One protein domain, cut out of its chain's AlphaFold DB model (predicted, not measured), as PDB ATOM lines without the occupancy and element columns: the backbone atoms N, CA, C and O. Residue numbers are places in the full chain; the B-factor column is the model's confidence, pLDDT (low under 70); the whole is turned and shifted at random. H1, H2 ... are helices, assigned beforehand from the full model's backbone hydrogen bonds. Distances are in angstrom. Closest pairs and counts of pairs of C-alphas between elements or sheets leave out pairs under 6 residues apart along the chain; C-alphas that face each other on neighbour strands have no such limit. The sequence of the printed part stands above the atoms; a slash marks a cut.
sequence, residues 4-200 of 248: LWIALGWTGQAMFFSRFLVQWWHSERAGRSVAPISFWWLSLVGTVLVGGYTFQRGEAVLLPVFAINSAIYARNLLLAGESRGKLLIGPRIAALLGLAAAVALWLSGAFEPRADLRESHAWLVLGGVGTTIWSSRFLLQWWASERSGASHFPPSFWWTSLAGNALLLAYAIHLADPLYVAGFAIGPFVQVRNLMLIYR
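Overview. This is residues 4 to 200 of the 248 residues of a protein of Planctomycetes bacterium Pla133 (UniProt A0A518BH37). Helices running roughly side by side make a ring round a middle that no named helix fills: H1, H2, H3, H5 and H6 follow one another round it, and H7 and H8, end to end, fill the place between H6 and H1. H4 packs on H3 outside this ring, and residues 108 to 120 make a long loop from H4 to H5. The printed part has 197 residues with eight named helices, H1 to H8 in order, and no named strand; the class is all helix. It is compact, with a radius of gyration of the C-alphas of 16.5 A, and rounded, spanning 47 by 36 by 31 A.

Arrangement. H1, residues 4 to 30, and H2, residues 37 to 57, form a helical hairpin; they touch at a shallow tilt of 25 degrees, opposite ways, with the closest C-alphas, those of Gly 12 and Gly 46, 4.0 A apart. H3, residues 63 to 80, touches H2, closest at the C-alphas of Gly 51 and Phe 66, 5.1 A. Residues 64 to 72 of H3 touch H4, residues 91 to 107, at a steep tilt of 37 degrees, only just past shallow; the C-alphas of Ile 68 and Gly 98 are closest, at 4.6 A. H5, residues 121 to 148, touches H3 with residues 131 to 138 alone, closest at the C-alphas of Val 65 and Thr 131, 6.5 A. H5 and H6, residues 155 to 174, are a hairpin at 22 degrees, with the C-alphas of Trp 134 and Gly 164 closest, at 4.2 A. H7, residues 178 to 185, touches H6, closest at the C-alphas of Ala 172 and Val 181, 5.2 A, and touches H1, closest at those of Gln 13 and Gly 183, 5.9 A. H8, residues 187 to 199, touches H6, closest at the C-alphas of Trp 158 and Gln 191, 5.5 A. H1, H2, H3, H5, H6 and H8 form a bundle, a set of helices side by side; H2 and H5, for instance, are apart. Every O i to N i+4 pair is within hydrogen-bond range in H2, H3, H4, H6, H7 and H8; in H1 it is 22 of 23, in H5 21 of 24.

Along the chain. H1 begins at C-alpha 4 (199.126, 173.666, 265.020) and measures 38.9 A from first to last C-alpha. H2 measures 30.3 A, H3 26.1 A, H4 23.9 A and H6 29.1 A. H5, the longest, measures 40.9 A from C-alpha 121 (228.080, 164.858, 255.506). H7 measures 10.0 A, and H8, 18.6 A, ends at C-alpha 199 (211.573, 132.441, 266.159).

Size, cuts and confidence. The C-alphas of Gly 109 and Arg 200 are the two farthest apart, at 50.6 A. The printed part has no cut, and the link from H4 to H5 is long. The mean pLDDT of the printed part is 85.3; it is under 70 at residues 79 to 92, 94 to 95, 115 to 119 and 148 to 151.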
ATOM      1  N   LEU A   4     199.945 174.563 265.840       95.19
ATOM      2  CA  LEU A   4     199.126 173.666 265.020       95.19
ATOM      3  C   LEU A   4     199.961 172.523 264.428       95.19
ATOM      4  O   LEU A   4     199.604 171.360 264.587       95.19
ATOM      5  N   TRP A   5     201.095 172.832 263.795       94.88
ATOM      6  CA  TRP A   5     201.952 171.809 263.190       94.88
ATOM      7  C   TRP A   5     202.566 170.877 264.234       94.88
ATOM      8  O   TRP A   5     202.609 169.669 264.015       94.88
ATOM      9  N   ILE A   6     202.969 171.413 265.390       94.88
ATOM     10  CA  ILE A   6     203.463 170.615 266.522       94.88
ATOM     11  C   ILE A   6     202.371 169.644 267.008       94.88
ATOM     12  O   ILE A   6     202.636 168.452 267.165       94.88
ATOM     13  N   ALA A   7     201.133 170.116 267.180       96.81
ATOM     14  CA  ALA A   7     199.999 169.291 267.603       96.81
ATOM     15  C   ALA A   7     199.628 168.208 266.573       96.81
ATOM     16  O   ALA A   7     199.427 167.049 266.945       96.81
ATOM     17  N   LEU A   8     199.588 168.556 265.280       96.50
ATOM     18  CA  LEU A   8     199.373 167.606 264.180       96.50
ATOM     19  C   LEU A   8     200.463 166.530 264.167       96.50
ATOM     20  O   LEU A   8     200.154 165.343 264.100       96.50
ATOM     21  N   GLY A   9     201.727 166.932 264.305       96.69
ATOM     22  CA  GLY A   9     202.865 166.026 264.359       96.69
ATOM     23  C   GLY A   9     202.792 165.035 265.530       96.69
ATOM     24  O   GLY A   9     202.911 163.827 265.319       96.69
ATOM     25  N   TRP A  10     202.519 165.510 266.750       97.94
ATOM     26  CA  TRP A  10     202.343 164.639 267.922       97.94
ATOM     27  C   TRP A  10     201.108 163.739 267.818       97.94
ATOM     28  O   TRP A  10     201.169 162.576 268.214       97.94
ATOM     29  N   THR A  11     200.019 164.220 267.215       98.12
ATOM     30  CA  THR A  11     198.843 163.390 266.904       98.12
ATOM     31  C   THR A  11     199.207 162.301 265.894       98.12
ATOM     32  O   THR A  11     198.829 161.144 266.066       98.12
ATOM     33  N   GLY A  12     200.018 162.626 264.885       97.19
ATOM     34  CA  GLY A  12     200.564 161.656 263.941       97.19
ATOM     35  C   GLY A  12     201.409 160.572 264.620       97.19
ATOM     36  O   GLY A  12     201.222 159.386 264.333       97.19
ATOM     37  N   GLN A  13     202.261 160.944 265.583       96.88
ATOM     38  CA  GLN A  13     202.995 159.963 266.391       96.88
ATOM     39  C   GLN A  13     202.067 159.126 267.283       96.88
ATOM     40  O   GLN A  13     202.230 157.909 267.344       96.88
ATOM     41  N   ALA A  14     201.031 159.714 267.892       97.12
ATOM     42  CA  ALA A  14     200.028 158.964 268.651       97.12
ATOM     43  C   ALA A  14     199.322 157.896 267.790       97.12
ATOM     44  O   ALA A  14     199.133 156.765 268.250       97.12
ATOM     45  N   MET A  15     199.014 158.189 266.520       97.25
ATOM     46  CA  MET A  15     198.493 157.195 265.567       97.25
ATOM     47  C   MET A  15     199.526 156.093 265.272       97.25
ATOM     48  O   MET A  15     199.190 154.903 265.266       97.25
ATOM     49  N   PHE A  16     200.803 156.459 265.103       94.25
ATOM     50  CA  PHE A  16     201.897 155.500 264.918       94.25
ATOM     51  C   PHE A  16     202.215 154.646 266.153       94.25
ATOM     52  O   PHE A  16     202.714 153.536 265.973       94.25
ATOM     53  N   PHE A  17     201.906 155.090 267.372       93.88
ATOM     54  CA  PHE A  17     201.969 154.246 268.570       93.88
ATOM     55  C   PHE A  17     200.722 153.366 268.699       93.88
ATOM     56  O   PHE A  17     200.836 152.157 268.901       93.88
ATOM     57  N   SER A  18     199.532 153.931 268.472       94.81
ATOM     58  CA  SER A  18     198.254 153.209 268.538       94.81
ATOM     59  C   SER A  18     198.217 152.009 267.594       94.81
ATOM     60  O   SER A  18     197.761 150.932 267.984       94.81
ATOM     61  N   ARG A  19     198.766 152.131 266.373       92.62
ATOM     62  CA  ARG A  19     198.841 150.984 265.450       92.62
ATOM     63  C   ARG A  19     199.634 149.821 266.048       92.62
ATOM     64  O   ARG A  19     199.295 148.675 265.779       92.62
ATOM     65  N   PHE A  20     200.686 150.091 266.827       89.75
ATOM     66  CA  PHE A  20     201.513 149.040 267.408       89.75
ATOM     67  C   PHE A  20     200.762 148.319 268.524       89.75
ATOM     68  O   PHE A  20     200.803 147.098 268.547       89.75
ATOM     69  N   LEU A  21     199.998 149.031 269.359       92.19
ATOM     70  CA  LEU A  21     199.111 148.419 270.361       92.19
ATOM     71  C   LEU A  21     198.053 147.516 269.704       92.19
ATOM     72  O   LEU A  21     197.873 146.363 270.095       92.19
ATOM     73  N   VAL A  22     197.414 148.007 268.639       92.50
ATOM     74  CA  VAL A  22     196.445 147.243 267.835       92.50
ATOM     75  C   VAL A  22     197.099 146.006 267.202       92.50
ATOM     76  O   VAL A  22     196.576 144.896 267.307       92.50
ATOM     77  N   GLN A  23     198.269 146.162 266.577       92.25
ATOM     78  CA  GLN A  23     199.028 145.055 265.987       92.25
ATOM     79  C   GLN A  23     199.449 144.028 267.036       92.25
ATOM     80  O   GLN A  23     199.385 142.824 266.772       92.25
ATOM     81  N   TRP A  24     199.852 144.498 268.215       89.88
ATOM     82  CA  TRP A  24     200.274 143.673 269.333       89.88
ATOM     83  C   TRP A  24     199.141 142.748 269.754       89.88
ATOM     84  O   TRP A  24     199.306 141.531 269.672       89.88
ATOM     85  N   TRP A  25     197.987 143.327 270.101       90.38
ATOM     86  CA  TRP A  25     196.779 142.619 270.529       90.38
ATOM     87  C   TRP A  25     196.353 141.534 269.537       90.38
ATOM     88  O   TRP A  25     196.158 140.377 269.911       90.38
ATOM     89  N   HIS A  26     196.266 141.879 268.249       88.81
ATOM     90  CA  HIS A  26     195.890 140.914 267.215       88.81
ATOM     91  C   HIS A  26     196.959 139.835 266.975       88.81
ATOM     92  O   HIS A  26     196.599 138.709 266.642       88.81
ATOM     93  N   SER A  27     198.248 140.141 267.160       88.50
ATOM     94  CA  SER A  27     199.336 139.177 266.926       88.50
ATOM     95  C   SER A  27     199.534 138.184 268.070       88.50
ATOM     96  O   SER A  27     199.830 137.027 267.786       88.50
ATOM     97  N   GLU A  28     199.315 138.583 269.333       88.19
ATOM     98  CA  GLU A  28     199.298 137.622 270.454       88.19
ATOM     99  C   GLU A  28     198.169 136.606 270.253       88.19
ATOM    100  O   GLU A  28     198.403 135.400 270.238       88.19
ATOM    101  N   ARG A  29     196.945 137.090 269.986       87.94
ATOM    102  CA  ARG A  29     195.768 136.230 269.762       87.94
ATOM    103  C   ARG A  29     195.906 135.314 268.542       87.94
ATOM    104  O   ARG A  29     195.254 134.278 268.493       87.94
ATOM    105  N   ALA A  30     196.725 135.690 267.560       85.44
ATOM    106  CA  ALA A  30     196.983 134.895 266.360       85.44
ATOM    107  C   ALA A  30     198.216 133.975 266.466       85.44
ATOM    108  O   ALA A  30     198.473 133.223 265.525       85.44
ATOM    109  N   GLY A  31     199.015 134.072 267.539       83.31
ATOM    110  CA  GLY A  31     200.291 133.356 267.689       83.31
ATOM    111  C   GLY A  31     201.338 133.683 266.613       83.31
ATOM    112  O   GLY A  31     202.296 132.936 266.430       83.31
ATOM    113  N   ARG A  32     201.141 134.761 265.845       82.12
ATOM    114  CA  ARG A  32     201.971 135.149 264.694       82.12
ATOM    115  C   ARG A  32     201.806 136.630 264.392       82.12
ATOM    116  O   ARG A  32     200.764 137.218 264.666       82.12
ATOM    117  N   SER A  33     202.804 137.219 263.741       82.19
ATOM    118  CA  SER A  33     202.731 138.614 263.304       82.19
ATOM    119  C   SER A  33     201.642 138.816 262.236       82.19
ATOM    120  O   SER A  33     201.697 138.212 261.161       82.19
ATOM    121  N   VAL A  34     200.649 139.662 262.528       84.56
ATOM    122  CA  VAL A  34     199.541 140.020 261.617       84.56
ATOM    123  C   VAL A  34     199.393 141.537 261.476       84.56
ATOM    124  O   VAL A  34     199.917 142.289 262.292       84.56
ATOM    125  N   ALA A  35     198.671 141.996 260.448       84.94
ATOM    126  CA  ALA A  35     198.367 143.410 260.206       84.94
ATOM    127  C   ALA A  35     196.851 143.608 259.983       84.94
ATOM    128  O   ALA A  35     196.381 143.393 258.864       84.94
ATOM    129  N   PRO A  36     196.065 143.978 261.012       87.31
ATOM    130  CA  PRO A  36     194.631 144.240 260.852       87.31
ATOM    131  C   PRO A  36     194.374 145.518 260.032       87.31
ATOM    132  O   PRO A  36     195.241 146.382 259.928       87.31
ATOM    133  N   ILE A  37     193.166 145.691 259.485       86.44
ATOM    134  CA  ILE A  37     192.803 146.867 258.659       86.44
ATOM    135  C   ILE A  37     193.030 148.191 259.415       86.44
ATOM    136  O   ILE A  37     193.562 149.154 258.862       86.44
ATOM    137  N   SER A  38     192.723 148.211 260.712       88.81
ATOM    138  CA  SER A  38     192.970 149.338 261.620       88.81
ATOM    139  C   SER A  38     194.449 149.735 261.727       88.81
ATOM    140  O   SER A  38     194.744 150.925 261.827       88.81
ATOM    141  N   PHE A  39     195.396 148.793 261.631       91.06
ATOM    142  CA  PHE A  39     196.833 149.106 261.598       91.06
ATOM    143  C   PHE A  39     197.198 149.958 260.377       91.06
ATOM    144  O   PHE A  39     198.010 150.881 260.486       91.06
ATOM    145  N   TRP A  40     196.598 149.670 259.219       88.75
ATOM    146  CA  TRP A  40     196.871 150.394 257.978       88.75
ATOM    147  C   TRP A  40     196.234 151.787 257.971       88.75
ATOM    148  O   TRP A  40     196.908 152.737 257.580       88.75
ATOM    149  N   TRP A  41     195.011 151.944 258.493       90.44
ATOM    150  CA  TRP A  41     194.384 153.264 258.668       90.44
ATOM    151  C   TRP A  41     195.177 154.165 259.618       90.44
ATOM    152  O   TRP A  41     195.521 155.286 259.250       90.44
ATOM    153  N   LEU A  42     195.544 153.658 260.799       95.12
ATOM    154  CA  LEU A  42     196.374 154.392 261.761       95.12
ATOM    155  C   LEU A  42     197.747 154.749 261.166       95.12
ATOM    156  O   LEU A  42     198.249 155.850 261.378       95.12
ATOM    157  N   SER A  43     198.337 153.851 260.367       93.50
ATOM    158  CA  SER A  43     199.587 154.128 259.648       93.50
ATOM    159  C   SER A  43     199.431 155.217 258.581       93.50
ATOM    160  O   SER A  43     200.323 156.055 258.459       93.50
ATOM    161  N   LEU A  44     198.325 155.222 257.824       92.12
ATOM    162  CA  LEU A  44     198.049 156.211 256.778       92.12
ATOM    163  C   LEU A  44     197.816 157.610 257.369       92.12
ATOM    164  O   LEU A  44     198.443 158.572 256.935       92.12
ATOM    165  N   VAL A  45     196.979 157.720 258.404       95.88
ATOM    166  CA  VAL A  45     196.743 159.001 259.093       95.88
ATOM    167  C   VAL A  45     198.031 159.493 259.760       95.88
ATOM    168  O   VAL A  45     198.418 160.645 259.569       95.88
ATOM    169  N   GLY A  46     198.753 158.613 260.465       96.56
ATOM    170  CA  GLY A  46     200.032 158.946 261.094       96.56
ATOM    171  C   GLY A  46     201.073 159.473 260.102       96.56
ATOM    172  O   GLY A  46     201.691 160.506 260.352       96.56
ATOM    173  N   THR A  47     201.232 158.822 258.944       94.00
ATOM    174  CA  THR A  47     202.236 159.231 257.947       94.00
ATOM    175  C   THR A  47     201.893 160.541 257.242       94.00
ATOM    176  O   THR A  47     202.808 161.288 256.917       94.00
ATOM    177  N   VAL A  48     200.607 160.858 257.047       94.88
ATOM    178  CA  VAL A  48     200.184 162.148 256.477       94.88
ATOM    179  C   VAL A  48     200.409 163.279 257.483       94.88
ATOM    180  O   VAL A  48     200.977 164.309 257.127       94.88
ATOM    181  N   LEU A  49     200.040 163.075 258.752       97.19
ATOM    182  CA  LEU A  49     200.209 164.077 259.808       97.19
ATOM    183  C   LEU A  49     201.687 164.369 260.117       97.19
ATOM    184  O   LEU A  49     202.098 165.531 260.120       97.19
ATOM    185  N   VAL A  50     202.508 163.330 260.323       96.56
ATOM    186  CA  VAL A  50     203.956 163.508 260.538       96.56
ATOM    187  C   VAL A  50     204.643 163.987 259.256       96.56
ATOM    188  O   VAL A  50     205.529 164.833 259.332       96.56
ATOM    189  N   GLY A  51     204.216 163.529 258.075       94.38
ATOM    190  CA  GLY A  51     204.720 164.021 256.792       94.38
ATOM    191  C   GLY A  51     204.481 165.522 256.598       94.38
ATOM    192  O   GLY A  51     205.394 166.226 256.182       94.38
ATOM    193  N   GLY A  52     203.306 166.032 256.987       93.81
ATOM    194  CA  GLY A  52     203.001 167.467 256.985       93.81
ATOM    195  C   GLY A  52     203.886 168.272 257.943       93.81
ATOM    196  O   GLY A  52     204.426 169.305 257.552       93.81
ATOM    197  N   TYR A  53     204.115 167.769 259.162       95.38
ATOM    198  CA  TYR A  53     205.095 168.351 260.093       95.38
ATOM    199  C   TYR A  53     206.515 168.363 259.501       95.38
ATOM    200  O   TYR A  53     207.199 169.383 259.545       95.38
ATOM    201  N   THR A  54     206.935 167.251 258.893       93.38
ATOM    202  CA  THR A  54     208.266 167.061 258.292       93.38
ATOM    203  C   THR A  54     208.495 168.006 257.113       93.38
ATOM    204  O   THR A  54     209.555 168.624 257.010       93.38
ATOM    205  N   PHE A  55     207.476 168.181 256.267       91.75
ATOM    206  CA  PHE A  55     207.460 169.154 255.176       91.75
ATOM    207  C   PHE A  55     207.634 170.583 255.705       91.75
ATOM    208  O   PHE A  55     208.549 171.284 255.292       91.75
ATOM    209  N   GLN A  56     206.818 170.981 256.686       91.94
ATOM    210  CA  GLN A  56     206.855 172.316 257.305       91.94
ATOM    211  C   GLN A  56     208.125 172.587 258.123       91.94
ATOM    212  O   GLN A  56     208.436 173.738 258.427       91.94
ATOM    213  N   ARG A  57     208.863 171.538 258.501       90.31
ATOM    214  CA  ARG A  57     210.169 171.649 259.156       90.31
ATOM    215  C   ARG A  57     211.328 171.772 258.150       90.31
ATOM    216  O   ARG A  57     212.417 172.169 258.555       90.31
ATOM    217  N   GLY A  58     211.104 171.463 256.868       89.50
ATOM    218  CA  GLY A  58     212.141 171.450 255.831       89.50
ATOM    219  C   GLY A  58     213.033 170.198 255.854       89.50
ATOM    220  O   GLY A  58     214.151 170.227 255.343       89.50
ATOM    221  N   GLU A  59     212.577 169.094 256.458       89.94
ATOM    222  CA  GLU A  59     213.408 167.918 256.775       89.94
ATOM    223  C   GLU A  59     213.528 166.938 255.595       89.94
ATOM    224  O   GLU A  59     212.844 165.911 255.505       89.94
ATOM    225  N   ALA A  60     214.424 167.275 254.664       87.38
ATOM    226  CA  ALA A  60     214.575 166.610 253.367       87.38
ATOM    227  C   ALA A  60     214.934 165.113 253.445       87.38
ATOM    228  O   ALA A  60     214.556 164.348 252.561       87.38
ATOM    229  N   VAL A  61     215.635 164.673 254.496       89.25
ATOM    230  CA  VAL A  61     216.066 163.269 254.660       89.25
ATOM    231  C   VAL A  61     214.902 162.341 255.033       89.25
ATOM    232  O   VAL A  61     214.884 161.171 254.639       89.25
ATOM    233  N   LEU A  62     213.916 162.851 255.781       90.50
ATOM    234  CA  LEU A  62     212.787 162.066 256.292       90.50
ATOM    235  C   LEU A  62     211.524 162.210 255.434       90.50
ATOM    236  O   LEU A  62     210.741 161.264 255.339       90.50
ATOM    237  N   LEU A  63     211.318 163.355 254.773       89.38
ATOM    238  CA  LEU A  63     210.117 163.619 253.972       89.38
ATOM    239  C   LEU A  63     209.804 162.527 252.915       89.38
ATOM    240  O   LEU A  63     208.644 162.099 252.853       89.38
ATOM    241  N   PRO A  64     210.777 161.992 252.140       84.62
ATOM    242  CA  PRO A  64     210.513 160.939 251.157       84.62
ATOM    243  C   PRO A  64     209.926 159.663 251.775       84.62
ATOM    244  O   PRO A  64     209.082 159.011 251.159       84.62
ATOM    245  N   VAL A  65     210.315 159.328 253.012       85.50
ATOM    246  CA  VAL A  65     209.808 158.155 253.738       85.50
ATOM    247  C   VAL A  65     208.306 158.276 253.968       85.50
ATOM    248  O   VAL A  65     207.565 157.320 253.732       85.50
ATOM    249  N   PHE A  66     207.834 159.447 254.402       89.12
ATOM    250  CA  PHE A  66     206.413 159.672 254.668       89.12
ATOM    251  C   PHE A  66     205.577 159.686 253.382       89.12
ATOM    252  O   PHE A  66     204.471 159.138 253.378       89.12
ATOM    253  N   ALA A  67     206.114 160.208 252.274       83.00
ATOM    254  CA  ALA A  67     205.468 160.150 250.962       83.00
ATOM    255  C   ALA A  67     205.332 158.701 250.446       83.00
ATOM    256  O   ALA A  67     204.226 158.252 250.134       83.00
ATOM    257  N   ILE A  68     206.430 157.936 250.437       81.81
ATOM    258  CA  ILE A  68     206.456 156.530 249.993       81.81
ATOM    259  C   ILE A  68     205.533 155.661 250.865       81.81
ATOM    260  O   ILE A  68     204.714 154.901 250.345       81.81
ATOM    261  N   ASN A  69     205.606 155.814 252.190       86.38
ATOM    262  CA  ASN A  69     204.725 155.126 253.134       86.38
ATOM    263  C   ASN A  69     203.241 155.396 252.860       86.38
ATOM    264  O   ASN A  69     202.442 154.466 252.931       86.38
ATOM    265  N   SER A  70     202.868 156.643 252.550       84.69
ATOM    266  CA  SER A  70     201.472 157.023 252.284       84.69
ATOM    267  C   SER A  70     200.884 156.201 251.138       84.69
ATOM    268  O   SER A  70     199.821 155.596 251.293       84.69
ATOM    269  N   ALA A  71     201.615 156.089 250.024       79.88
ATOM    270  CA  ALA A  71     201.210 155.276 248.879       79.88
ATOM    271  C   ALA A  71     201.085 153.782 249.240       79.88
ATOM    272  O   ALA A  71     200.123 153.120 248.846       79.88
ATOM    273  N   ILE A  72     202.023 153.252 250.031       81.50
ATOM    274  CA  ILE A  72     202.040 151.841 250.446       81.50
ATOM    275  C   ILE A  72     200.881 151.520 251.401       81.50
ATOM    276  O   ILE A  72     200.208 150.504 251.224       81.50
ATOM    277  N   TYR A  73     200.603 152.377 252.384       85.81
ATOM    278  CA  TYR A  73     199.505 152.176 253.333       85.81
ATOM    279  C   TYR A  73     198.137 152.319 252.655       85.81
ATOM    280  O   TYR A  73     197.272 151.471 252.875       85.81
ATOM    281  N   ALA A  74     197.962 153.308 251.771       81.62
ATOM    282  CA  ALA A  74     196.750 153.450 250.963       81.62
ATOM    283  C   ALA A  74     196.513 152.220 250.067       81.62
ATOM    284  O   ALA A  74     195.419 151.655 250.060       81.62
ATOM    285  N   ARG A  75     197.552 151.724 249.379       77.62
ATOM    286  CA  ARG A  75     197.471 150.485 248.589       77.62
ATOM    287  C   ARG A  75     197.119 149.272 249.453       77.62
ATOM    288  O   ARG A  75     196.312 148.447 249.031       77.62
ATOM    289  N   ASN A  76     197.713 149.134 250.638       79.31
ATOM    290  CA  ASN A  76     197.457 147.983 251.508       79.31
ATOM    291  C   ASN A  76     196.040 148.004 252.109       79.31
ATOM    292  O   ASN A  76     195.465 146.935 252.295       79.31
ATOM    293  N   LEU A  77     195.438 149.181 252.320       78.81
ATOM    294  CA  LEU A  77     194.005 149.309 252.622       78.81
ATOM    295  C   LEU A  77     193.131 148.837 251.455       78.81
ATOM    296  O   LEU A  77     192.214 148.047 251.661       78.81
ATOM    297  N   LEU A  78     193.447 149.263 250.229       73.25
ATOM    298  CA  LEU A  78     192.704 148.873 249.026       73.25
ATOM    299  C   LEU A  78     192.790 147.362 248.742       73.25
ATOM    300  O   LEU A  78     191.812 146.777 248.286       73.25
ATOM    301  N   LEU A  79     193.919 146.716 249.064       69.75
ATOM    302  CA  LEU A  79     194.055 145.252 249.020       69.75
ATOM    303  C   LEU A  79     193.316 144.506 250.138       69.75
ATOM    304  O   LEU A  79     193.052 143.315 249.982       69.75
ATOM    305  N   ALA A  80     193.056 145.153 251.273       68.31
ATOM    306  CA  ALA A  80     192.389 144.514 252.403       68.31
ATOM    307  C   ALA A  80     190.856 144.490 252.263       68.31
ATOM    308  O   ALA A  80     190.193 143.776 253.014       68.31
ATOM    309  N   GLY A  81     190.300 145.252 251.314       64.00
ATOM    310  CA  GLY A  81     188.898 145.159 250.904       64.00
ATOM    311  C   GLY A  81     188.633 144.023 249.908       64.00
ATOM    312  O   GLY A  81     189.547 143.417 249.351       64.00
ATOM    313  N   GLU A  82     187.355 143.763 249.636       53.78
ATOM    314  CA  GLU A  82     186.892 142.659 248.774       53.78
ATOM    315  C   GLU A  82     187.287 142.808 247.289       53.78
ATOM    316  O   GLU A  82     187.232 141.844 246.525       53.78
ATOM    317  N   SER A  83     187.774 143.986 246.879       50.41
ATOM    318  CA  SER A  83     188.244 144.329 245.524       50.41
ATOM    319  C   SER A  83     189.606 143.708 245.159       50.41
ATOM    320  O   SER A  83     190.498 144.372 244.626       50.41
ATOM    321  N   ARG A  84     189.751 142.404 245.400       52.78
ATOM    322  CA  ARG A  84     190.982 141.593 245.367       52.78
ATOM    323  C   ARG A  84     191.724 141.497 244.016       52.78
ATOM    324  O   ARG A  84     192.660 140.711 243.917       52.78
ATOM    325  N   GLY A  85     191.327 142.244 242.977       50.34
ATOM    326  CA  GLY A  85     191.771 141.987 241.597       50.34
ATOM    327  C   GLY A  85     191.834 143.150 240.597       50.34
ATOM    328  O   GLY A  85     191.918 142.861 239.408       50.34
ATOM    329  N   LYS A  86     191.768 144.437 240.993       52.59
ATOM    330  CA  LYS A  86     191.754 145.559 240.011       52.59
ATOM    331  C   LYS A  86     192.643 146.782 240.297       52.59
ATOM    332  O   LYS A  86     192.549 147.764 239.564       52.59
ATOM    333  N   LEU A  87     193.526 146.763 241.301       55.28
ATOM    334  CA  LEU A  87     194.399 147.920 241.561       55.28
ATOM    335  C   LEU A  87     195.733 147.837 240.797       55.28
ATOM    336  O   LEU A  87     196.609 147.050 241.142       55.28
ATOM    337  N   LEU A  88     195.903 148.706 239.794       57.50
ATOM    338  CA  LEU A  88     197.099 148.817 238.938       57.50
ATOM    339  C   LEU A  88     198.381 149.276 239.658       57.50
ATOM    340  O   LEU A  88     199.465 149.210 239.084       57.50
ATOM    341  N   ILE A  89     198.290 149.756 240.901       63.00
ATOM    342  CA  ILE A  89     199.434 150.315 241.631       63.00
ATOM    343  C   ILE A  89     200.289 149.172 242.201       63.00
ATOM    344  O   ILE A  89     200.068 148.717 243.321       63.00
ATOM    345  N   GLY A  90     201.262 148.708 241.406       66.44
ATOM    346  CA  GLY A  90     202.343 147.796 241.812       66.44
ATOM    347  C   GLY A  90     203.388 148.450 242.741       66.44
ATOM    348  O   GLY A  90     203.317 149.659 242.968       66.44
ATOM    349  N   PRO A  91     204.419 147.723 243.229       62.72
ATOM    350  CA  PRO A  91     205.397 148.283 244.174       62.72
ATOM    351  C   PRO A  91     206.257 149.339 243.489       62.72
ATOM    352  O   PRO A  91     206.522 150.403 244.037       62.72
ATOM    353  N   ARG A  92     206.633 149.042 242.241       68.69
ATOM    354  CA  ARG A  92     207.344 149.939 241.335       68.69
ATOM    355  C   ARG A  92     206.527 151.204 241.086       68.69
ATOM    356  O   ARG A  92     207.081 152.284 241.168       68.69
ATOM    357  N   ILE A  93     205.218 151.082 240.861       73.06
ATOM    358  CA  ILE A  93     204.340 152.236 240.613       73.06
ATOM    359  C   ILE A  93     204.141 153.053 241.897       73.06
ATOM    360  O   ILE A  93     204.256 154.266 241.841       73.06
ATOM    361  N   ALA A  94     203.949 152.430 243.064       69.88
ATOM    362  CA  ALA A  94     203.891 153.147 244.343       69.88
ATOM    363  C   ALA A  94     205.201 153.899 244.653       69.88
ATOM    364  O   ALA A  94     205.162 155.059 245.060       69.88
ATOM    365  N   ALA A  95     206.357 153.272 244.415       69.69
ATOM    366  CA  ALA A  95     207.666 153.904 244.577       69.69
ATOM    367  C   ALA A  95     207.899 155.034 243.559       69.69
ATOM    368  O   ALA A  95     208.377 156.098 243.938       69.69
ATOM    369  N   LEU A  96     207.512 154.841 242.292       75.44
ATOM    370  CA  LEU A  96     207.583 155.867 241.247       75.44
ATOM    371  C   LEU A  96     206.641 157.041 241.529       75.44
ATOM    372  O   LEU A  96     207.040 158.175 241.313       75.44
ATOM    373  N   LEU A  97     205.436 156.803 242.055       74.06
ATOM    374  CA  LEU A  97     204.512 157.860 242.480       74.06
ATOM    375  C   LEU A  97     205.053 158.621 243.699       74.06
ATOM    376  O   LEU A  97     204.979 159.844 243.723       74.06
ATOM    377  N   GLY A  98     205.643 157.926 244.679       72.19
ATOM    378  CA  GLY A  98     206.311 158.562 245.819       72.19
ATOM    379  C   GLY A  98     207.517 159.411 245.399       72.19
ATOM    380  O   GLY A  98     207.661 160.543 245.856       72.19
ATOM    381  N   LEU A  99     208.340 158.900 244.476       75.44
ATOM    382  CA  LEU A  99     209.464 159.630 243.886       75.44
ATOM    383  C   LEU A  99     208.989 160.824 243.049       75.44
ATOM    384  O   LEU A  99     209.511 161.920 243.212       75.44
ATOM    385  N   ALA A 100     207.980 160.642 242.196       78.56
ATOM    386  CA  ALA A 100     207.407 161.709 241.381       78.56
ATOM    387  C   ALA A 100     206.770 162.803 242.246       78.56
ATOM    388  O   ALA A 100     206.944 163.977 241.944       78.56
ATOM    389  N   ALA A 101     206.103 162.448 243.350       75.88
ATOM    390  CA  ALA A 101     205.595 163.414 244.319       75.88
ATOM    391  C   ALA A 101     206.734 164.188 245.003       75.88
ATOM    392  O   ALA A 101     206.662 165.409 245.093       75.88
ATOM    393  N   ALA A 102     207.811 163.515 245.425       71.94
ATOM    394  CA  ALA A 102     208.979 164.180 246.006       71.94
ATOM    395  C   ALA A 102     209.670 165.131 245.005       71.94
ATOM    396  O   ALA A 102     209.985 166.267 245.353       71.94
ATOM    397  N   VAL A 103     209.840 164.704 243.749       77.69
ATOM    398  CA  VAL A 103     210.397 165.530 242.665       77.69
ATOM    399  C   VAL A 103     209.469 166.697 242.319       77.69
ATOM    400  O   VAL A 103     209.947 167.811 242.149       77.69
ATOM    401  N   ALA A 104     208.152 166.490 242.262       78.62
ATOM    402  CA  ALA A 104     207.188 167.560 242.006       78.62
ATOM    403  C   ALA A 104     207.177 168.607 243.132       78.62
ATOM    404  O   ALA A 104     207.184 169.801 242.845       78.62
ATOM    405  N   LEU A 105     207.231 168.181 244.401       72.94
ATOM    406  CA  LEU A 105     207.367 169.091 245.543       72.94
ATOM    407  C   LEU A 105     208.669 169.900 245.461       72.94
ATOM    408  O   LEU A 105     208.632 171.113 245.651       72.94
ATOM    409  N   TRP A 106     209.787 169.264 245.101       72.88
ATOM    410  CA  TRP A 106     211.066 169.948 244.890       72.88
ATOM    411  C   TRP A 106     211.003 170.974 243.746       72.88
ATOM    412  O   TRP A 106     211.336 172.140 243.935       72.88
ATOM    413  N   LEU A 107     210.522 170.567 242.566       81.06
ATOM    414  CA  LEU A 107     210.421 171.430 241.381       81.06
ATOM    415  C   LEU A 107     209.401 172.565 241.540       81.06
ATOM    416  O   LEU A 107     209.540 173.596 240.890       81.06
ATOM    417  N   SER A 108     208.390 172.397 242.396       82.94
ATOM    418  CA  SER A 108     207.398 173.443 242.675       82.94
ATOM    419  C   SER A 108     207.947 174.626 243.479       82.94
ATOM    420  O   SER A 108     207.268 175.644 243.585       82.94
ATOM    421  N   GLY A 109     209.122 174.483 244.106       80.19
ATOM    422  CA  GLY A 109     209.652 175.453 245.069       80.19
ATOM    423  C   GLY A 109     208.863 175.545 246.384       80.19
ATOM    424  O   GLY A 109     209.269 176.280 247.275       80.19
ATOM    425  N   ALA A 110     207.763 174.796 246.545       82.19
ATOM    426  CA  ALA A 110     206.948 174.817 247.761       82.19
ATOM    427  C   ALA A 110     207.629 174.136 248.960       82.19
ATOM    428  O   ALA A 110     207.242 174.376 250.102       82.19
ATOM    429  N   PHE A 111     208.610 173.263 248.708       83.19
ATOM    430  CA  PHE A 111     209.469 172.710 249.747       83.19
ATOM    431  C   PHE A 111     210.754 173.532 249.843       83.19
ATOM    432  O   PHE A 111     211.595 173.463 248.950       83.19
ATOM    433  N   GLU A 112     210.919 174.255 250.948       82.50
ATOM    434  CA  GLU A 112     212.180 174.894 251.321       82.50
ATOM    435  C   GLU A 112     212.974 173.919 252.209       82.50
ATOM    436  O   GLU A 112     212.601 173.702 253.369       82.50
ATOM    437  N   PRO A 113     214.050 173.281 251.705       82.50
ATOM    438  CA  PRO A 113     214.874 172.407 252.525       82.50
ATOM    439  C   PRO A 113     215.532 173.245 253.617       82.50
ATOM    440  O   PRO A 113     216.105 174.300 253.335       82.50
ATOM    441  N   ARG A 114     215.493 172.770 254.862       80.50
ATOM    442  CA  ARG A 114     216.142 173.462 255.973       80.50
ATOM    443  C   ARG A 114     217.645 173.534 255.694       80.50
ATOM    444  O   ARG A 114     218.340 172.526 255.774       80.50
ATOM    445  N   ALA A 115     218.146 174.731 255.397       57.78
ATOM    446  CA  ALA A 115     219.535 174.976 255.009       57.78
ATOM    447  C   ALA A 115     220.532 174.922 256.189       57.78
ATOM    448  O   ALA A 115     221.482 175.702 256.249       57.78
ATOM    449  N   ASP A 116     220.358 173.973 257.114       62.47
ATOM    450  CA  ASP A 116     221.396 173.599 258.074       62.47
ATOM    451  C   ASP A 116     222.436 172.704 257.376       62.47
ATOM    452  O   ASP A 116     222.619 171.530 257.685       62.47
ATOM    453  N   LEU A 117     223.224 173.318 256.484       51.91
ATOM    454  CA  LEU A 117     224.477 172.769 255.927       51.91
ATOM    455  C   LEU A 117     225.574 172.554 257.006       51.91
ATOM    456  O   LEU A 117     226.754 172.407 256.696       51.91
ATOM    457  N   ARG A 118     225.178 172.591 258.286       51.12
ATOM    458  CA  ARG A 118     225.949 172.290 259.494       51.12
ATOM    459  C   ARG A 118     225.830 170.823 259.909       51.12
ATOM    460  O   ARG A 118     226.663 170.363 260.687       51.12
ATOM    461  N   GLU A 119     224.843 170.096 259.384       61.19
ATOM    462  CA  GLU A 119     224.853 168.634 259.383       61.19
ATOM    463  C   GLU A 119     226.164 168.165 258.742       61.19
ATOM    464  O   GLU A 119     226.468 168.506 257.595       61.19
ATOM    465  N   SER A 120     226.969 167.384 259.465       80.88
ATOM    466  CA  SER A 120     228.144 166.785 258.837       80.88
ATOM    467  C   SER A 120     227.673 165.849 257.719       80.88
ATOM    468  O   SER A 120     226.653 165.169 257.857       80.88
ATOM    469  N   HIS A 121     228.420 165.762 256.614       84.19
ATOM    470  CA  HIS A 121     228.080 164.858 255.506       84.19
ATOM    471  C   HIS A 121     227.827 163.411 255.986       84.19
ATOM    472  O   HIS A 121     227.009 162.701 255.407       84.19
ATOM    473  N   ALA A 122     228.473 162.997 257.083       89.00
ATOM    474  CA  ALA A 122     228.246 161.710 257.729       89.00
ATOM    475  C   ALA A 122     226.823 161.548 258.299       89.00
ATOM    476  O   ALA A 122     226.257 160.468 258.152       89.00
ATOM    477  N   TRP A 123     226.218 162.580 258.898       90.62
ATOM    478  CA  TRP A 123     224.843 162.513 259.415       90.62
ATOM    479  C   TRP A 123     223.796 162.498 258.302       90.62
ATOM    480  O   TRP A 123     222.866 161.695 258.370       90.62
ATOM    481  N   LEU A 124     223.999 163.267 257.228       88.88
ATOM    482  CA  LEU A 124     223.155 163.195 256.028       88.88
ATOM    483  C   LEU A 124     223.207 161.799 255.385       88.88
ATOM    484  O   LEU A 124     222.168 161.231 255.043       88.88
ATOM    485  N   VAL A 125     224.404 161.209 255.272       90.88
ATOM    486  CA  VAL A 125     224.582 159.830 254.792       90.88
ATOM    487  C   VAL A 125     223.933 158.825 255.747       90.88
ATOM    488  O   VAL A 125     223.211 157.944 255.289       90.88
ATOM    489  N   LEU A 126     224.122 158.958 257.063       94.12
ATOM    490  CA  LEU A 126     223.547 158.059 258.068       94.12
ATOM    491  C   LEU A 126     222.013 158.094 258.047       94.12
ATOM    492  O   LEU A 126     221.377 157.040 258.008       94.12
ATOM    493  N   GLY A 127     221.422 159.289 258.013       92.81
ATOM    494  CA  GLY A 127     219.982 159.487 257.891       92.81
ATOM    495  C   GLY A 127     219.439 158.950 256.564       92.81
ATOM    496  O   GLY A 127     218.448 158.225 256.566       92.81
ATOM    497  N   GLY A 128     220.120 159.202 255.439       92.38
ATOM    498  CA  GLY A 128     219.739 158.689 254.117       92.38
ATOM    499  C   GLY A 128     219.823 157.161 253.996       92.38
ATOM    500  O   GLY A 128     218.909 156.520 253.465       92.38
ATOM    501  N   VAL A 129     220.874 156.547 254.546       95.12
ATOM    502  CA  VAL A 129     221.032 155.085 254.628       95.12
ATOM    503  C   VAL A 129     219.975 154.484 255.558       95.12
ATOM    504  O   VAL A 129     219.324 153.510 255.180       95.12
ATOM    505  N   GLY A 130     219.726 155.094 256.720       96.12
ATOM    506  CA  GLY A 130     218.652 154.705 257.638       96.12
ATOM    507  C   GLY A 130     217.275 154.744 256.971       96.12
ATOM    508  O   GLY A 130     216.556 153.744 256.987       96.12
ATOM    509  N   THR A 131     216.957 155.853 256.297       93.12
ATOM    510  CA  THR A 131     215.765 156.057 255.457       93.12
ATOM    511  C   THR A 131     215.619 154.949 254.414       93.12
ATOM    512  O   THR A 131     214.544 154.355 254.283       93.12
ATOM    513  N   THR A 132     216.701 154.617 253.706       91.81
ATOM    514  CA  THR A 132     216.707 153.602 252.642       91.81
ATOM    515  C   THR A 132     216.469 152.197 253.200       91.81
ATOM    516  O   THR A 132     215.560 151.496 252.749       91.81
ATOM    517  N   ILE A 133     217.224 151.797 254.228       95.19
ATOM    518  CA  ILE A 133     217.104 150.483 254.878       95.19
ATOM    519  C   ILE A 133     215.709 150.316 255.491       95.19
ATOM    520  O   ILE A 133     215.041 149.312 255.235       95.19
ATOM    521  N   TRP A 134     215.224 151.310 256.239       93.25
ATOM    522  CA  TRP A 134     213.915 151.264 256.893       93.25
ATOM    523  C   TRP A 134     212.757 151.230 255.888       93.25
ATOM    524  O   TRP A 134     211.754 150.567 256.144       93.25
ATOM    525  N   SER A 135     212.887 151.893 254.734       88.44
ATOM    526  CA  SER A 135     211.870 151.870 253.669       88.44
ATOM    527  C   SER A 135     211.873 150.552 252.885       88.44
ATOM    528  O   SER A 135     210.808 150.049 252.516       88.44
ATOM    529  N   SER A 136     213.050 149.939 252.690       88.81
ATOM    530  CA  SER A 136     213.220 148.685 251.932       88.81
ATOM    531  C   SER A 136     212.350 147.531 252.444       88.81
ATOM    532  O   SER A 136     211.909 146.686 251.660       88.81
ATOM    533  N   ARG A 137     212.009 147.530 253.740       89.56
ATOM    534  CA  ARG A 137     211.141 146.524 254.364       89.56
ATOM    535  C   ARG A 137     209.820 146.330 253.624       89.56
ATOM    536  O   ARG A 137     209.340 145.205 253.532       89.56
ATOM    537  N   PHE A 138     209.225 147.393 253.078       82.75
ATOM    538  CA  PHE A 138     207.940 147.279 252.392       82.75
ATOM    539  C   PHE A 138     208.086 146.635 251.014       82.75
ATOM    540  O   PHE A 138     207.188 145.909 250.604       82.75
ATOM    541  N   LEU A 139     209.238 146.786 250.351       83.25
ATOM    542  CA  LEU A 139     209.570 146.014 249.148       83.25
ATOM    543  C   LEU A 139     209.695 144.517 249.486       83.25
ATOM    544  O   LEU A 139     209.185 143.673 248.753       83.25
ATOM    545  N   LEU A 140     210.296 144.188 250.636       85.00
ATOM    546  CA  LEU A 140     210.422 142.808 251.124       85.00
ATOM    547  C   LEU A 140     209.066 142.196 251.519       85.00
ATOM    548  O   LEU A 140     208.777 141.058 251.150       85.00
ATOM    549  N   GLN A 141     208.214 142.945 252.228       85.50
ATOM    550  CA  GLN A 141     206.841 142.527 252.538       85.50
ATOM    551  C   GLN A 141     206.013 142.353 251.266       85.50
ATOM    552  O   GLN A 141     205.253 141.392 251.168       85.50
ATOM    553  N   TRP A 142     206.178 143.236 250.281       78.06
ATOM    554  CA  TRP A 142     205.498 143.122 249.000       78.06
ATOM    555  C   TRP A 142     205.870 141.832 248.274       78.06
ATOM    556  O   TRP A 142     204.991 141.040 247.950       78.06
ATOM    557  N   TRP A 143     207.166 141.590 248.079       79.38
ATOM    558  CA  TRP A 143     207.693 140.391 247.425       79.38
ATOM    559  C   TRP A 143     207.259 139.097 248.132       79.38
ATOM    560  O   TRP A 143     206.892 138.119 247.480       79.38
ATOM    561  N   ALA A 144     207.220 139.099 249.470       79.62
ATOM    562  CA  ALA A 144     206.677 137.985 250.249       79.62
ATOM    563  C   ALA A 144     205.156 137.814 250.057       79.62
ATOM    564  O   ALA A 144     204.665 136.687 249.990       79.62
ATOM    565  N   SER A 145     204.410 138.914 249.922       73.19
ATOM    566  CA  SER A 145     202.952 138.893 249.726       73.19
ATOM    567  C   SER A 145     202.555 138.437 248.319       73.19
ATOM    568  O   SER A 145     201.584 137.702 248.178       73.19
ATOM    569  N   GLU A 146     203.315 138.810 247.282       77.00
ATOM    570  CA  GLU A 146     203.119 138.309 245.911       77.00
ATOM    571  C   GLU A 146     203.344 136.796 245.824       77.00
ATOM    572  O   GLU A 146     202.573 136.096 245.175       77.00
ATOM    573  N   ARG A 147     204.358 136.272 246.524       74.38
ATOM    574  CA  ARG A 147     204.663 134.831 246.547       74.38
ATOM    575  C   ARG A 147     203.682 133.986 247.359       74.38
ATOM    576  O   ARG A 147     203.583 132.791 247.107       74.38
ATOM    577  N   SER A 148     203.005 134.570 248.348       67.75
ATOM    578  CA  SER A 148     202.127 133.846 249.283       67.75
ATOM    579  C   SER A 148     200.631 134.116 249.088       67.75
ATOM    580  O   SER A 148     199.810 133.452 249.717       67.75
ATOM    581  N   GLY A 149     200.256 135.111 248.276       65.25
ATOM    582  CA  GLY A 149     198.868 135.568 248.138       65.25
ATOM    583  C   GLY A 149     198.289 136.224 249.403       65.25
ATOM    584  O   GLY A 149     197.087 136.494 249.461       65.25
ATOM    585  N   ALA A 150     199.116 136.483 250.424       63.62
ATOM    586  CA  ALA A 150     198.689 136.960 251.735       63.62
ATOM    587  C   ALA A 150     199.586 138.096 252.248       63.62
ATOM    588  O   ALA A 150     200.810 138.006 252.234       63.62
ATOM    589  N   SER A 151     198.977 139.162 252.775       61.94
ATOM    590  CA  SER A 151     199.715 140.270 253.391       61.94
ATOM    591  C   SER A 151     200.240 139.880 254.779       61.94
ATOM    592  O   SER A 151     199.578 140.120 255.790       61.94
ATOM    593  N   HIS A 152     201.439 139.301 254.835       73.38
ATOM    594  CA  HIS A 152     202.157 139.001 256.077       73.38
ATOM    595  C   HIS A 152     203.530 139.687 256.118       73.38
ATOM    596  O   HIS A 152     204.094 140.050 255.087       73.38
ATOM    597  N   PHE A 153     204.097 139.846 257.316       85.88
ATOM    598  CA  PHE A 153     205.446 140.385 257.485       85.88
ATOM    599  C   PHE A 153     206.481 139.243 257.515       85.88
ATOM    600  O   PHE A 153     206.406 138.400 258.412       85.88
ATOM    601  N   PRO A 154     207.431 139.162 256.564       88.44
ATOM    602  CA  PRO A 154     208.525 138.188 256.616       88.44
ATOM    603  C   PRO A 154     209.559 138.560 257.702       88.44
ATOM    604  O   PRO A 154     209.632 139.725 258.094       88.44
ATOM    605  N   PRO A 155     210.433 137.636 258.151       91.31
ATOM    606  CA  PRO A 155     211.482 137.948 259.133       91.31
ATOM    607  C   PRO A 155     212.396 139.104 258.688       91.31
ATOM    608  O   PRO A 155     212.790 139.951 259.486       91.31
ATOM    609  N   SER A 156     212.671 139.190 257.382       91.94
ATOM    610  CA  SER A 156     213.488 140.244 256.776       91.94
ATOM    611  C   SER A 156     212.873 141.648 256.884       91.94
ATOM    612  O   SER A 156     213.622 142.618 256.979       91.94
ATOM    613  N   PHE A 157     211.540 141.780 256.952       92.75
ATOM    614  CA  PHE A 157     210.860 143.059 257.220       92.75
ATOM    615  C   PHE A 157     211.210 143.598 258.613       92.75
ATOM    616  O   PHE A 157     211.385 144.803 258.798       92.75
ATOM    617  N   TRP A 158     211.325 142.708 259.599       94.06
ATOM    618  CA  TRP A 158     211.601 143.079 260.983       94.06
ATOM    619  C   TRP A 158     213.078 143.394 261.210       94.06
ATOM    620  O   TRP A 158     213.379 144.405 261.838       94.06
ATOM    621  N   TRP A 159     213.993 142.620 260.618       95.88
ATOM    622  CA  TRP A 159     215.430 142.923 260.656       95.88
ATOM    623  C   TRP A 159     215.785 144.238 259.948       95.88
ATOM    624  O   TRP A 159     216.501 145.061 260.517       95.88
ATOM    625  N   THR A 160     215.243 144.490 258.749       95.62
ATOM    626  CA  THR A 160     215.441 145.779 258.051       95.62
ATOM    627  C   THR A 160     214.777 146.941 258.783       95.62
ATOM    628  O   THR A 160     215.358 148.024 258.846       95.62
ATOM    629  N   SER A 161     213.618 146.719 259.418       94.69
ATOM    630  CA  SER A 161     213.043 147.709 260.335       94.69
ATOM    631  C   SER A 161     214.008 148.038 261.468       94.69
ATOM    632  O   SER A 161     214.275 149.214 261.666       94.69
ATOM    633  N   LEU A 162     214.555 147.038 262.165       96.62
ATOM    634  CA  LEU A 162     215.424 147.237 263.328       96.62
ATOM    635  C   LEU A 162     216.713 147.983 262.973       96.62
ATOM    636  O   LEU A 162     217.030 148.988 263.605       96.62
ATOM    637  N   ALA A 163     217.405 147.553 261.914       97.69
ATOM    638  CA  ALA A 163     218.622 148.208 261.443       97.69
ATOM    639  C   ALA A 163     218.362 149.660 260.999       97.69
ATOM    640  O   ALA A 163     219.024 150.585 261.466       97.69
ATOM    641  N   GLY A 164     217.353 149.883 260.149       97.00
ATOM    642  CA  GLY A 164     217.013 151.224 259.677       97.00
ATOM    643  C   GLY A 164     216.505 152.138 260.798       97.00
ATOM    644  O   GLY A 164     216.823 153.321 260.825       97.00
ATOM    645  N   ASN A 165     215.766 151.593 261.767       96.62
ATOM    646  CA  ASN A 165     215.242 152.346 262.905       96.62
ATOM    647  C   ASN A 165     216.353 152.737 263.886       96.62
ATOM    648  O   ASN A 165     216.264 153.810 264.471       96.62
ATOM    649  N   ALA A 166     217.382 151.910 264.084       97.62
ATOM    650  CA  ALA A 166     218.526 152.279 264.919       97.62
ATOM    651  C   ALA A 166     219.272 153.493 264.334       97.62
ATOM    652  O   ALA A 166     219.547 154.454 265.051       97.62
ATOM    653  N   LEU A 167     219.507 153.493 263.015       97.44
ATOM    654  CA  LEU A 167     220.113 154.621 262.300       97.44
ATOM    655  C   LEU A 167     219.223 155.874 262.354       97.44
ATOM    656  O   LEU A 167     219.695 156.952 262.701       97.44
ATOM    657  N   LEU A 168     217.924 155.733 262.077       96.50
ATOM    658  CA  LEU A 168     216.982 156.854 262.119       96.50
ATOM    659  C   LEU A 168     216.762 157.411 263.534       96.50
ATOM    660  O   LEU A 168     216.533 158.608 263.672       96.50
ATOM    661  N   LEU A 169     216.884 156.592 264.583       96.75
ATOM    662  CA  LEU A 169     216.870 157.063 265.969       96.75
ATOM    663  C   LEU A 169     218.132 157.874 266.292       96.75
ATOM    664  O   LEU A 169     218.016 158.954 266.861       96.75
ATOM    665  N   ALA A 170     219.317 157.399 265.895       96.00
ATOM    666  CA  ALA A 170     220.560 158.153 266.066       96.00
ATOM    667  C   ALA A 170     220.514 159.501 265.318       96.00
ATOM    668  O   ALA A 170     220.864 160.532 265.886       96.00
ATOM    669  N   TYR A 171     220.000 159.502 264.085       94.50
ATOM    670  CA  TYR A 171     219.779 160.718 263.301       94.50
ATOM    671  C   TYR A 171     218.749 161.661 263.954       94.50
ATOM    672  O   TYR A 171     219.002 162.853 264.086       94.50
ATOM    673  N   ALA A 172     217.624 161.141 264.452       94.31
ATOM    674  CA  ALA A 172     216.615 161.939 265.154       94.31
ATOM    675  C   ALA A 172     217.137 162.571 266.458       94.31
ATOM    676  O   ALA A 172     216.759 163.695 266.788       94.31
ATOM    677  N   ILE A 173     218.014 161.865 267.182       94.81
ATOM    678  CA  ILE A 173     218.721 162.403 268.353       94.81
ATOM    679  C   ILE A 173     219.670 163.531 267.925       94.81
ATOM    680  O   ILE A 173     219.706 164.561 268.594       94.81
ATOM    681  N   HIS A 174     220.386 163.384 266.801       91.62
ATOM    682  CA  HIS A 174     221.250 164.443 266.264       91.62
ATOM    683  C   HIS A 174     220.463 165.703 265.863       91.62
ATOM    684  O   HIS A 174     220.837 166.800 266.272       91.62
ATOM    685  N   LEU A 175     219.318 165.538 265.184       89.88
ATOM    686  CA  LEU A 175     218.380 166.619 264.836       89.88
ATOM    687  C   LEU A 175     217.773 167.352 266.052       89.88
ATOM    688  O   LEU A 175     217.073 168.358 265.876       89.88
ATOM    689  N   ALA A 176     217.968 166.815 267.264       92.06
ATOM    690  CA  ALA A 176     217.395 167.283 268.524       92.06
ATOM    691  C   ALA A 176     215.866 167.502 268.470       92.06
ATOM    692  O   ALA A 176     215.323 168.362 269.167       92.06
ATOM    693  N   ASP A 177     215.155 166.728 267.640       92.19
ATOM    694  CA  ASP A 177     213.701 166.821 267.504       92.19
ATOM    695  C   ASP A 177     213.001 165.749 268.363       92.19
ATOM    696  O   ASP A 177     213.022 164.562 268.007       92.19
ATOM    697  N   PRO A 178     212.331 166.131 269.469       95.25
ATOM    698  CA  PRO A 178     211.673 165.171 270.349       95.25
ATOM    699  C   PRO A 178     210.544 164.399 269.652       95.25
ATOM    700  O   PRO A 178     210.248 163.274 270.056       95.25
ATOM    701  N   LEU A 179     209.938 164.949 268.591       95.88
ATOM    702  CA  LEU A 179     208.897 164.271 267.827       95.88
ATOM    703  C   LEU A 179     209.473 163.078 267.065       95.88
ATOM    704  O   LEU A 179     208.895 161.989 267.116       95.88
ATOM    705  N   TYR A 180     210.601 163.244 266.366       95.44
ATOM    706  CA  TYR A 180     211.237 162.132 265.652       95.44
ATOM    707  C   TYR A 180     211.850 161.125 266.624       95.44
ATOM    708  O   TYR A 180     211.670 159.921 266.430       95.44
ATOM    709  N   VAL A 181     212.496 161.600 267.697       96.94
ATOM    710  CA  VAL A 181     213.049 160.729 268.746       96.94
ATOM    711  C   VAL A 181     211.953 159.835 269.323       96.94
ATOM    712  O   VAL A 181     212.131 158.621 269.350       96.94
ATOM    713  N   ALA A 182     210.792 160.385 269.695       95.69
ATOM    714  CA  ALA A 182     209.674 159.590 270.202       95.69
ATOM    715  C   ALA A 182     209.191 158.538 269.186       95.69
ATOM    716  O   ALA A 182     209.020 157.368 269.538       95.69
ATOM    717  N   GLY A 183     209.006 158.929 267.919       92.94
ATOM    718  CA  GLY A 183     208.539 158.025 266.863       92.94
ATOM    719  C   GLY A 183     209.479 156.845 266.604       92.94
ATOM    720  O   GLY A 183     209.017 155.715 266.426       92.94
ATOM    721  N   PHE A 184     210.793 157.083 266.620       95.62
ATOM    722  CA  PHE A 184     211.785 156.026 266.431       95.62
ATOM    723  C   PHE A 184     212.113 155.260 267.723       95.62
ATOM    724  O   PHE A 184     212.441 154.081 267.627       95.62
ATOM    725  N   ALA A 185     211.968 155.833 268.920       95.44
ATOM    726  CA  ALA A 185     212.318 155.161 270.178       95.44
ATOM    727  C   ALA A 185     211.481 153.898 270.462       95.44
ATOM    728  O   ALA A 185     212.010 152.915 270.976       95.44
ATOM    729  N   ILE A 186     210.192 153.884 270.103       90.75
ATOM    730  CA  ILE A 186     209.296 152.740 270.376       90.75
ATOM    731  C   ILE A 186     209.454 151.606 269.346       90.75
ATOM    732  O   ILE A 186     209.190 150.439 269.648       90.75
ATOM    733  N   GLY A 187     209.930 151.915 268.137       90.56
ATOM    734  CA  GLY A 187     210.070 150.950 267.043       90.56
ATOM    735  C   GLY A 187     210.851 149.670 267.397       90.56
ATOM    736  O   GLY A 187     210.304 148.583 267.175       90.56
ATOM    737  N   PRO A 188     212.074 149.749 267.959       94.50
ATOM    738  CA  PRO A 188     212.923 148.593 268.236       94.50
ATOM    739  C   PRO A 188     212.254 147.552 269.135       94.50
ATOM    740  O   PRO A 188     212.320 146.364 268.831       94.50
ATOM    741  N   PHE A 189     211.525 147.979 270.171       93.44
ATOM    742  CA  PHE A 189     210.789 147.081 271.069       93.44
ATOM    743  C   PHE A 189     209.758 146.233 270.312       93.44
ATOM    744  O   PHE A 189     209.710 145.011 270.456       93.44
ATOM    745  N   VAL A 190     208.970 146.868 269.438       91.19
ATOM    746  CA  VAL A 190     207.968 146.183 268.605       91.19
ATOM    747  C   VAL A 190     208.637 145.234 267.608       91.19
ATOM    748  O   VAL A 190     208.130 144.141 267.352       91.19
ATOM    749  N   GLN A 191     209.772 145.645 267.042       94.00
ATOM    750  CA  GLN A 191     210.502 144.892 266.023       94.00
ATOM    751  C   GLN A 191     211.156 143.639 266.624       94.00
ATOM    752  O   GLN A 191     210.955 142.543 266.101       94.00
ATOM    753  N   VAL A 192     211.829 143.774 267.771       94.31
ATOM    754  CA  VAL A 192     212.400 142.658 268.542       94.31
ATOM    755  C   VAL A 192     211.306 141.694 269.004       94.31
ATOM    756  O   VAL A 192     211.418 140.500 268.739       94.31
ATOM    757  N   ARG A 193     210.194 142.176 269.583       92.44
ATOM    758  CA  ARG A 193     209.057 141.315 269.971       92.44
ATOM    759  C   ARG A 193     208.518 140.517 268.780       92.44
ATOM    760  O   ARG A 193     208.260 139.322 268.904       92.44
ATOM    761  N   ASN A 194     208.342 141.141 267.612       91.88
ATOM    762  CA  ASN A 194     207.854 140.428 266.426       91.88
ATOM    763  C   ASN A 194     208.871 139.391 265.898       91.88
ATOM    764  O   ASN A 194     208.446 138.332 265.441       91.88
ATOM    765  N   LEU A 195     210.183 139.635 266.020       92.56
ATOM    766  CA  LEU A 195     211.214 138.619 265.759       92.56
ATOM    767  C   LEU A 195     211.131 137.458 266.768       92.56
ATOM    768  O   LEU A 195     211.161 136.302 266.355       92.56
ATOM    769  N   MET A 196     210.948 137.740 268.062       91.56
ATOM    770  CA  MET A 196     210.774 136.710 269.098       91.56
ATOM    771  C   MET A 196     209.560 135.810 268.822       91.56
ATOM    772  O   MET A 196     209.677 134.595 268.929       91.56
ATOM    773  N   LEU A 197     208.420 136.376 268.399       87.56
ATOM    774  CA  LEU A 197     207.249 135.586 267.985       87.56
ATOM    775  C   LEU A 197     207.535 134.693 266.767       87.56
ATOM    776  O   LEU A 197     207.041 133.573 266.700       87.56
ATOM    777  N   ILE A 198     208.322 135.179 265.803       88.19
ATOM    778  CA  ILE A 198     208.680 134.440 264.582       88.19
ATOM    779  C   ILE A 198     209.628 133.269 264.878       88.19
ATOM    780  O   ILE A 198     209.493 132.214 264.259       88.19
ATOM    781  N   TYR A 199     210.575 133.452 265.801       89.12
ATOM    782  CA  TYR A 199     211.573 132.441 266.159       89.12
ATOM    783  C   TYR A 199     211.187 131.579 267.373       89.12
ATOM    784  O   TYR A 199     211.962 130.705 267.760       89.12
ATOM    785  N   ARG A 200     210.001 131.773 267.973       84.19
ATOM    786  CA  ARG A 200     209.525 130.929 269.080       84.19
ATOM    787  C   ARG A 200     209.374 129.471 268.605       84.19
ATOM    788  O   ARG A 200     208.725 129.234 267.582       84.19
TER     789      ARG A 200